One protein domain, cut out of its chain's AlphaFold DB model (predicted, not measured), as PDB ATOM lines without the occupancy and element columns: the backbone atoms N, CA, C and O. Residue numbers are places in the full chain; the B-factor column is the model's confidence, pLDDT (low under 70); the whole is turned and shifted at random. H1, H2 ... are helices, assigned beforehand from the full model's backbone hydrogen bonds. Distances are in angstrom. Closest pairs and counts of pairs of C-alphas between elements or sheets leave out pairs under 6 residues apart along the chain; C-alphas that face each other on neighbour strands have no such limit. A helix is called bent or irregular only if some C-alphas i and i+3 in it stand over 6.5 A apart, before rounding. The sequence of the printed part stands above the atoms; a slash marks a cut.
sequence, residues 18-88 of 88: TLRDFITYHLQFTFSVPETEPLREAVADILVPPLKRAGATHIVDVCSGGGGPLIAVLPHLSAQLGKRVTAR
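Overview. This is residues 18 to 88 of the 88 residues of an uncharacterized protein of Alphaproteobacteria bacterium (UniProt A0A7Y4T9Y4). Two helices, H2 and H3, cross at a steep angle to make the body, while H1 makes a corner with the start of H2 and reaches away to one end of the long axis. From the far end of H2 a long link folds back to the start of H3, and a short parallel pairing of residues 58 to 59 with 86 to 87 ties the last residues to this link. The printed part has 71 residues with three named helices, H1, H2, H3 in chain order, and no named strand; its class is all helix. It is compact, with a radius of gyration of the C-alphas of 12.6 A, yet elongated in outline, spanning 40 by 25 by 16 A.

Along the chain. H1, residues 18 to 32, begins with C-alpha 18 at (158.893, 136.864, 81.765) and is 20.4 A long. H2, residues 34 to 54, is 30.3 A long from C-alpha 34 at (148.692, 125.024, 102.054). It is irregular, with C-alphas 35 and 38 7.6 A apart, and has a kink of 32 degrees near residue 45. H3, residues 70 to 81, is 15.2 A long and ends with C-alpha 81 at (162.473, 130.803, 118.056). It is only just irregular, with C-alphas 72 and 75 6.9 A apart.

Arrangement. H1 is close to H2 but not clearly touching; their closest C-alphas, of Thr 30 and Thr 36, are 7.3 A apart, and their lines are about perpendicular at 82 degrees. H2 and H3 touch, closest at the C-alphas of Ala 44 and Leu 77, 5.3 A apart. They run the same way at a steep tilt of 58 degrees. H1 and H3 are close but not clearly touching, closest at the C-alphas of Ser 32 and Ala 72, 5.7 A apart. They run the same way at a shallow tilt of 25 degrees. In H1 every O i to N i+4 pair is within hydrogen-bond range, in H2 13 of 17 and in H3 6 of 8.

Size, cuts and confidence. The C-alphas farthest apart, of Thr 18 and Arg 53, are 40.6 A apart. The link from H1 to H2 is tight and that from H2 to H3, residues 55 to 69, is long. The printed part has no cut and ends at Arg 88, the chain's last residue. Its mean pLDDT is 93.3, and no printed residue is under 70.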
ATOM      1  N   THR A  18     160.155 137.185  81.084       94.81
ATOM      2  CA  THR A  18     158.893 136.864  81.765       94.81
ATOM      3  C   THR A  18     158.757 135.377  82.093       94.81
ATOM      4  O   THR A  18     158.256 135.037  83.157       94.81
ATOM      5  N   LEU A  19     159.219 134.488  81.205       94.81
ATOM      6  CA  LEU A  19     159.193 133.048  81.464       94.81
ATOM      7  C   LEU A  19     160.271 132.641  82.471       94.81
ATOM      8  O   LEU A  19     159.974 131.855  83.362       94.81
ATOM      9  N   ARG A  20     161.481 133.207  82.375       92.69
ATOM     10  CA  ARG A  20     162.557 132.978  83.356       92.69
ATOM     11  C   ARG A  20     162.114 133.369  84.769       92.69
ATOM     12  O   ARG A  20     162.210 132.572  85.693       92.69
ATOM     13  N   ASP A  21     161.555 134.565  84.915       91.50
ATOM     14  CA  ASP A  21     161.073 135.059  86.202       91.50
ATOM     15  C   ASP A  21     159.913 134.181  86.710       91.50
ATOM     16  O   ASP A  21     159.896 133.793  87.877       91.50
ATOM     17  N   PHE A  22     158.991 133.774  85.824       92.50
ATOM     18  CA  PHE A  22     157.889 132.873  86.174       92.50
ATOM     19  C   PHE A  22     158.362 131.523  86.718       92.50
ATOM     20  O   PHE A  22     157.741 131.028  87.653       92.50
ATOM     21  N   ILE A  23     159.443 130.935  86.192       91.31
ATOM     22  CA  ILE A  23     159.969 129.665  86.720       91.31
ATOM     23  C   ILE A  23     160.352 129.832  88.198       91.31
ATOM     24  O   ILE A  23     159.870 129.084  89.051       91.31
ATOM     25  N   THR A  24     161.111 130.879  88.531       88.44
ATOM     26  CA  THR A  24     161.495 131.152  89.927       88.44
ATOM     27  C   THR A  24     160.303 131.525  90.817       88.44
ATOM     28  O   THR A  24     160.199 131.039  91.946       88.44
ATOM     29  N   TYR A  25     159.352 132.321  90.317       90.62
ATOM     30  CA  TYR A  25     158.140 132.664  91.065       90.62
ATOM     31  C   TYR A  25     157.222 131.468  91.277       90.62
ATOM     32  O   TYR A  25     156.583 131.365  92.320       90.62
ATOM     33  N   HIS A  26     157.168 130.541  90.325       91.31
ATOM     34  CA  HIS A  26     156.388 129.325  90.469       91.31
ATOM     35  C   HIS A  26     156.913 128.467  91.623       91.31
ATOM     36  O   HIS A  26     156.113 127.941  92.392       91.31
ATOM     37  N   LEU A  27     158.235 128.372  91.805       89.38
ATOM     38  CA  LEU A  27     158.818 127.673  92.955       89.38
ATOM     39  C   LEU A  27     158.416 128.329  94.280       89.38
ATOM     40  O   LEU A  27     157.974 127.635  95.195       89.38
ATOM     41  N   GLN A  28     158.515 129.658  94.369       90.50
ATOM     42  CA  GLN A  28     158.061 130.403  95.545       90.50
ATOM     43  C   GLN A  28     156.569 130.161  95.816       90.50
ATOM     44  O   GLN A  28     156.192 129.843  96.944       90.50
ATOM     45  N   PHE A  29     155.730 130.278  94.786       92.31
ATOM     46  CA  PHE A  29     154.291 130.068  94.887       92.31
ATOM     47  C   PHE A  29     153.971 128.656  95.382       92.31
ATOM     48  O   PHE A  29     153.288 128.502  96.392       92.31
ATOM     49  N   THR A  30     154.518 127.628  94.735       92.44
ATOM     50  CA  THR A  30     154.311 126.224  95.108       92.44
ATOM     51  C   THR A  30     154.777 125.949  96.537       92.44
ATOM     52  O   THR A  30     154.152 125.186  97.267       92.44
ATOM     53  N   PHE A  31     155.831 126.616  97.001       92.44
ATOM     54  CA  PHE A  31     156.275 126.484  98.387       92.44
ATOM     55  C   PHE A  31     155.401 127.241  99.401       92.44
ATOM     56  O   PHE A  31     155.530 127.025 100.603       92.44
ATOM     57  N   SER A  32     154.516 128.126  98.941       91.88
ATOM     58  CA  SER A  32     153.619 128.928  99.782       91.88
ATOM     59  C   SER A  32     152.187 128.389  99.875       91.88
ATOM     60  O   SER A  32     151.423 128.859 100.716       91.88
ATOM     61  N   VAL A  33     151.808 127.400  99.055       95.06
ATOM     62  CA  VAL A  33     150.451 126.827  99.102       95.06
ATOM     63  C   VAL A  33     150.226 125.971 100.364       95.06
ATOM     64  O   VAL A  33     151.189 125.470 100.951       95.06
ATOM     65  N   PRO A  34     148.979 125.788 100.834       95.38
ATOM     66  CA  PRO A  34     148.692 125.024 102.054       95.38
ATOM     67  C   PRO A  34     149.221 123.585 102.035       95.38
ATOM     68  O   PRO A  34     149.681 123.080 103.053       95.38
ATOM     69  N   GLU A  35     149.224 122.938 100.872       96.75
ATOM     70  CA  GLU A  35     149.668 121.554 100.695       96.75
ATOM     71  C   GLU A  35     151.157 121.362 101.024       96.75
ATOM     72  O   GLU A  35     151.579 120.254 101.351       96.75
ATOM     73  N   THR A  36     151.956 122.433 100.967       95.38
ATOM     74  CA  THR A  36     153.388 122.414 101.300       95.38
ATOM     75  C   THR A  36     153.693 122.862 102.733       95.38
ATOM     76  O   THR A  36     154.864 122.962 103.095       95.38
ATOM     77  N   GLU A  37     152.680 123.054 103.587       96.19
ATOM     78  CA  GLU A  37     152.861 123.387 105.013       96.19
ATOM     79  C   GLU A  37     153.810 122.426 105.752       96.19
ATOM     80  O   GLU A  37     154.756 122.915 106.374       96.19
ATOM     81  N   PRO A  38     153.692 121.085 105.621       97.00
ATOM     82  CA  PRO A  38     154.595 120.175 106.331       97.00
ATOM     83  C   PRO A  38     156.065 120.362 105.932       97.00
ATOM     84  O   PRO A  38     156.976 120.132 106.725       97.00
ATOM     85  N   LEU A  39     156.316 120.801 104.693       95.31
ATOM     86  CA  LEU A  39     157.665 121.077 104.212       95.31
ATOM     87  C   LEU A  39     158.214 122.377 104.814       95.31
ATOM     88  O   LEU A  39     159.390 122.426 105.171       95.31
ATOM     89  N   ARG A  40     157.379 123.411 104.979       95.81
ATOM     90  CA  ARG A  40     157.770 124.657 105.660       95.81
ATOM     91  C   ARG A  40     158.132 124.413 107.120       95.81
ATOM     92  O   ARG A  40     159.153 124.925 107.579       95.81
ATOM     93  N   GLU A  41     157.345 123.597 107.817       96.75
ATOM     94  CA  GLU A  41     157.630 123.180 109.195       96.75
ATOM     95  C   GLU A  41     158.948 122.405 109.284       96.75
ATOM     96  O   GLU A  41     159.820 122.772 110.069       96.75
ATOM     97  N   ALA A  42     159.156 121.417 108.408       97.00
ATOM     98  CA  ALA A  42     160.391 120.636 108.385       97.00
ATOM     99  C   ALA A  42     161.637 121.507 108.127       97.00
ATOM    100  O   ALA A  42     162.680 121.314 108.754       97.00
ATOM    101  N   VAL A  43     161.547 122.495 107.230       95.75
ATOM    102  CA  VAL A  43     162.650 123.445 107.010       95.75
ATOM    103  C   VAL A  43     162.888 124.300 108.257       95.75
ATOM    104  O   VAL A  43     164.044 124.536 108.620       95.75
ATOM    105  N   ALA A  44     161.833 124.740 108.949       96.81
ATOM    106  CA  ALA A  44     161.979 125.481 110.198       96.81
ATOM    107  C   ALA A  44     162.688 124.652 111.280       96.81
ATOM    108  O   ALA A  44     163.638 125.147 111.892       96.81
ATOM    109  N   ASP A  45     162.319 123.381 111.436       97.56
ATOM    110  CA  ASP A  45     162.933 122.459 112.399       97.56
ATOM    111  C   ASP A  45     164.438 122.271 112.152       97.56
ATOM    112  O   ASP A  45     165.224 122.157 113.096       97.56
ATOM    113  N   ILE A  46     164.866 122.296 110.886       97.31
ATOM    114  CA  ILE A  46     166.283 122.210 110.504       97.31
ATOM    115  C   ILE A  46     167.031 123.516 110.823       97.31
ATOM    116  O   ILE A  46     168.180 123.486 111.276       97.31
ATOM    117  N   LEU A  47     166.405 124.671 110.591       96.31
ATOM    118  CA  LEU A  47     167.055 125.982 110.690       96.31
ATOM    119  C   LEU A  47     167.039 126.580 112.105       96.31
ATOM    120  O   LEU A  47     167.942 127.338 112.465       96.31
ATOM    121  N   VAL A  48     166.064 126.242 112.947       97.75
ATOM    122  CA  VAL A  48     165.966 126.778 114.315       97.75
ATOM    123  C   VAL A  48     167.170 126.408 115.196       97.75
ATOM    124  O   VAL A  48     167.690 127.303 115.868       97.75
ATOM    125  N   PRO A  49     167.679 125.161 115.220       98.12
ATOM    126  CA  PRO A  49     168.835 124.802 116.040       98.12
ATOM    127  C   PRO A  49     170.110 125.618 115.754       98.12
ATOM    128  O   PRO A  49     170.710 126.120 116.712       98.12
ATOM    129  N   PRO A  50     170.578 125.794 114.499       97.56
ATOM    130  CA  PRO A  50     171.730 126.654 114.231       97.56
ATOM    131  C   PRO A  50     171.456 128.131 114.547       97.56
ATOM    132  O   PRO A  50     172.334 128.775 115.120       97.56
ATOM    133  N   LEU A  51     170.251 128.653 114.287       97.62
ATOM    134  CA  LEU A  51     169.888 130.030 114.656       97.62
ATOM    135  C   LEU A  51     169.929 130.251 116.174       97.62
ATOM    136  O   LEU A  51     170.501 131.239 116.635       97.62
ATOM    137  N   LYS A  52     169.396 129.302 116.960       97.38
ATOM    138  CA  LYS A  52     169.459 129.318 118.432       97.38
ATOM    139  C   LYS A  52     170.901 129.333 118.926       97.38
ATOM    140  O   LYS A  52     171.240 130.173 119.754       97.38
ATOM    141  N   ARG A  53     171.753 128.446 118.398       97.88
ATOM    142  CA  ARG A  53     173.174 128.368 118.782       97.88
ATOM    143  C   ARG A  53     173.949 129.638 118.439       97.88
ATOM    144  O   ARG A  53     174.797 130.050 119.219       97.88
ATOM    145  N   ALA A  54     173.655 130.253 117.298       97.00
ATOM    146  CA  ALA A  54     174.302 131.488 116.863       97.00
ATOM    147  C   ALA A  54     173.717 132.751 117.523       97.00
ATOM    148  O   ALA A  54     174.281 133.832 117.371       97.00
ATOM    149  N   GLY A  55     172.569 132.650 118.202       96.88
ATOM    150  CA  GLY A  55     171.815 133.816 118.666       96.88
ATOM    151  C   GLY A  55     171.313 134.710 117.525       96.88
ATOM    152  O   GLY A  55     171.024 135.884 117.754       96.88
ATOM    153  N   ALA A  56     171.222 134.176 116.306       97.38
ATOM    154  CA  ALA A  56     170.922 134.931 115.098       97.38
ATOM    155  C   ALA A  56     169.415 134.976 114.807       97.38
ATOM    156  O   ALA A  56     168.686 134.008 115.018       97.38
ATOM    157  N   THR A  57     168.960 136.105 114.270       96.88
ATOM    158  CA  THR A  57     167.577 136.329 113.805       96.88
ATOM    159  C   THR A  57     167.525 136.847 112.367       96.88
ATOM    160  O   THR A  57     166.472 137.261 111.881       96.88
ATOM    161  N   HIS A  58     168.662 136.842 111.676       95.88
ATOM    162  CA  HIS A  58     168.785 137.297 110.303       95.88
ATOM    163  C   HIS A  58     169.463 136.216 109.466       95.88
ATOM    164  O   HIS A  58     170.536 135.734 109.831       95.88
ATOM    165  N   ILE A  59     168.822 135.845 108.362       94.00
ATOM    166  CA  ILE A  59     169.336 134.895 107.377       94.00
ATOM    167  C   ILE A  59     169.702 135.674 106.116       94.00
ATOM    168  O   ILE A  59     168.960 136.557 105.691       94.00
ATOM    169  N   VAL A  60     170.846 135.343 105.523       92.00
ATOM    170  CA  VAL A  60     171.224 135.846 104.199       92.00
ATOM    171  C   VAL A  60     170.964 134.740 103.195       92.00
ATOM    172  O   VAL A  60     171.587 133.681 103.269       92.00
ATOM    173  N   ASP A  61     170.038 134.993 102.283       90.50
ATOM    174  CA  ASP A  61     169.774 134.140 101.144       90.50
ATOM    175  C   ASP A  61     170.731 134.505 100.009       90.50
ATOM    176  O   ASP A  61     170.784 135.640  99.539       90.50
ATOM    177  N   VAL A  62     171.551 133.543  99.600       90.94
ATOM    178  CA  VAL A  62     172.591 133.779  98.596       90.94
ATOM    179  C   VAL A  62     172.136 133.450  97.175       90.94
ATOM    180  O   VAL A  62     172.790 133.904  96.239       90.94
ATOM    181  N   CYS A  63     171.051 132.681  96.994       85.31
ATOM    182  CA  CYS A  63     170.734 132.074  95.692       85.31
ATOM    183  C   CYS A  63     169.244 131.863  95.378       85.31
ATOM    184  O   CYS A  63     168.953 131.388  94.285       85.31
ATOM    185  N   SER A  64     168.281 132.176  96.248       81.75
ATOM    186  CA  SER A  64     166.883 131.806  95.953       81.75
ATOM    187  C   SER A  64     166.163 132.695  94.930       81.75
ATOM    188  O   SER A  64     164.993 132.455  94.626       81.75
ATOM    189  N   GLY A  65     166.820 133.725  94.389       80.75
ATOM    190  CA  GLY A  65     166.261 134.560  93.324       80.75
ATOM    191  C   GLY A  65     165.056 135.389  93.784       80.75
ATOM    192  O   GLY A  65     165.206 136.275  94.621       80.75
ATOM    193  N   GLY A  66     163.864 135.128  93.232       73.25
ATOM    194  CA  GLY A  66     162.617 135.896  93.411       73.25
ATOM    195  C   GLY A  66     161.987 135.899  94.815       73.25
ATOM    196  O   GLY A  66     160.769 135.967  94.939       73.25
ATOM    197  N   GLY A  67     162.784 135.811  95.880       74.38
ATOM    198  CA  GLY A  67     162.336 135.756  97.276       74.38
ATOM    199  C   GLY A  67     162.276 134.342  97.861       74.38
ATOM    200  O   GLY A  67     162.193 134.197  99.079       74.38
ATOM    201  N   GLY A  68     162.376 133.305  97.023       82.19
ATOM    202  CA  GLY A  68     162.619 131.934  97.461       82.19
ATOM    203  C   GLY A  68     161.560 131.297  98.368       82.19
ATOM    204  O   GLY A  68     160.530 131.897  98.684       82.19
ATOM    205  N   PRO A  69     161.827 130.068  98.841       85.69
ATOM    206  CA  PRO A  69     160.986 129.393  99.830       85.69
ATOM    207  C   PRO A  69     161.080 130.055 101.212       85.69
ATOM    208  O   PRO A  69     160.158 129.953 102.020       85.69
ATOM    209  N   LEU A  70     162.190 130.750 101.487       90.56
ATOM    210  CA  LEU A  70     162.537 131.228 102.820       90.56
ATOM    211  C   LEU A  70     161.501 132.211 103.376       90.56
ATOM    212  O   LEU A  70     161.181 132.136 104.560       90.56
ATOM    213  N   ILE A  71     160.918 133.066 102.525       90.19
ATOM    214  CA  ILE A  71     159.855 134.009 102.913       90.19
ATOM    215  C   ILE A  71     158.680 133.285 103.579       90.19
ATOM    216  O   ILE A  71     158.189 133.746 104.608       90.19
ATOM    217  N   ALA A  72     158.265 132.136 103.038       93.38
ATOM    218  CA  ALA A  72     157.152 131.365 103.583       93.38
ATOM    219  C   ALA A  72     157.520 130.630 104.887       93.38
ATOM    220  O   ALA A  72     156.643 130.288 105.671       93.38
ATOM    221  N   VAL A  73     158.814 130.427 105.157       95.44
ATOM    222  CA  VAL A  73     159.321 129.741 106.359       95.44
ATOM    223  C   VAL A  73     159.519 130.703 107.540       95.44
ATOM    224  O   VAL A  73     159.449 130.285 108.698       95.44
ATOM    225  N   LEU A  74     159.723 132.004 107.290       95.62
ATOM    226  CA  LEU A  74     159.962 133.015 108.334       95.62
ATOM    227  C   LEU A  74     158.930 133.023 109.483       95.62
ATOM    228  O   LEU A  74     159.359 133.194 110.634       95.62
ATOM    229  N   PRO A  75     157.612 132.839 109.247       96.19
ATOM    230  CA  PRO A  75     156.630 132.756 110.329       96.19
ATOM    231  C   PRO A  75     156.889 131.574 111.269       96.19
ATOM    232  O   PRO A  75     156.904 131.762 112.486       96.19
ATOM    233  N   HIS A  76     157.186 130.390 110.722       97.06
ATOM    234  CA  HIS A  76     157.500 129.190 111.504       97.06
ATOM    235  C   HIS A  76     158.783 129.371 112.316       97.06
ATOM    236  O   HIS A  76     158.802 129.088 113.514       97.06
ATOM    237  N   LEU A  77     159.832 129.934 111.703       97.38
ATOM    238  CA  LEU A  77     161.075 130.257 112.412       97.38
ATOM    239  C   LEU A  77     160.818 131.217 113.566       97.38
ATOM    240  O   LEU A  77     161.324 131.013 114.667       97.38
ATOM    241  N   SER A  78     160.016 132.256 113.325       97.69
ATOM    242  CA  SER A  78     159.728 133.263 114.341       97.69
ATOM    243  C   SER A  78     158.930 132.682 115.507       97.69
ATOM    244  O   SER A  78     159.242 132.968 116.665       97.69
ATOM    245  N   ALA A  79     157.947 131.827 115.208       97.25
ATOM    246  CA  ALA A  79     157.142 131.133 116.205       97.25
ATOM    247  C   ALA A  79     157.992 130.181 117.062       97.25
ATOM    248  O   ALA A  79     157.960 130.262 118.289       97.25
ATOM    249  N   GLN A  80     158.815 129.334 116.440       96.75
ATOM    250  CA  GLN A  80     159.637 128.349 117.154       96.75
ATOM    251  C   GLN A  80     160.844 128.954 117.898       96.75
ATOM    252  O   GLN A  80     161.333 128.390 118.888       96.75
ATOM    253  N   LEU A  81     161.373 130.081 117.412       96.12
ATOM    254  CA  LEU A  81     162.473 130.803 118.056       96.12
ATOM    255  C   LEU A  81     161.979 131.755 119.156       96.12
ATOM    256  O   LEU A  81     162.768 132.143 120.018       96.12
ATOM    257  N   GLY A  82     160.699 132.148 119.127       96.31
ATOM    258  CA  GLY A  82     160.128 133.159 120.023       96.31
ATOM    259  C   GLY A  82     160.666 134.572 119.768       96.31
ATOM    260  O   GLY A  82     160.620 135.429 120.647       96.31
ATOM    261  N   LYS A  83     161.235 134.816 118.582       95.38
ATOM    262  CA  LYS A  83     161.825 136.093 118.160       95.38
ATOM    263  C   LYS A  83     161.513 136.316 116.692       95.38
ATOM    264  O   LYS A  83     161.512 135.364 115.925       95.38
ATOM    265  N   ARG A  84     161.320 137.568 116.275       97.19
ATOM    266  CA  ARG A  84     161.144 137.891 114.854       97.19
ATOM    267  C   ARG A  84     162.406 137.524 114.068       97.19
ATOM    268  O   ARG A  84     163.468 138.079 114.339       97.19
ATOM    269  N   VAL A  85     162.262 136.637 113.086       97.25
ATOM    270  CA  VAL A  85     163.316 136.272 112.133       97.25
ATOM    271  C   VAL A  85     163.103 137.031 110.822       97.25
ATOM    272  O   VAL A  85     161.973 137.284 110.409       97.25
ATOM    273  N   THR A  86     164.196 137.437 110.181       95.00
ATOM    274  CA  THR A  86     164.198 138.165 108.906       95.00
ATOM    275  C   THR A  86     165.128 137.491 107.909       95.00
ATOM    276  O   THR A  86     166.073 136.807 108.307       95.00
ATOM    277  N   ALA A  87     164.885 137.724 106.625       91.94
ATOM    278  CA  ALA A  87     165.771 137.306 105.553       91.94
ATOM    279  C   ALA A  87     165.960 138.427 104.529       91.94
ATOM    280  O   ALA A  87     165.097 139.303 104.414       91.94
ATOM    281  N   ARG A  88     167.090 138.389 103.821       85.75
ATOM    282  CA  ARG A  88     167.379 139.207 102.642       85.75
ATOM    283  C   ARG A  88     167.976 138.348 101.545       85.75
ATOM    284  O   ARG A  88     168.696 137.400 101.934       85.75
TER     285      ARG A  88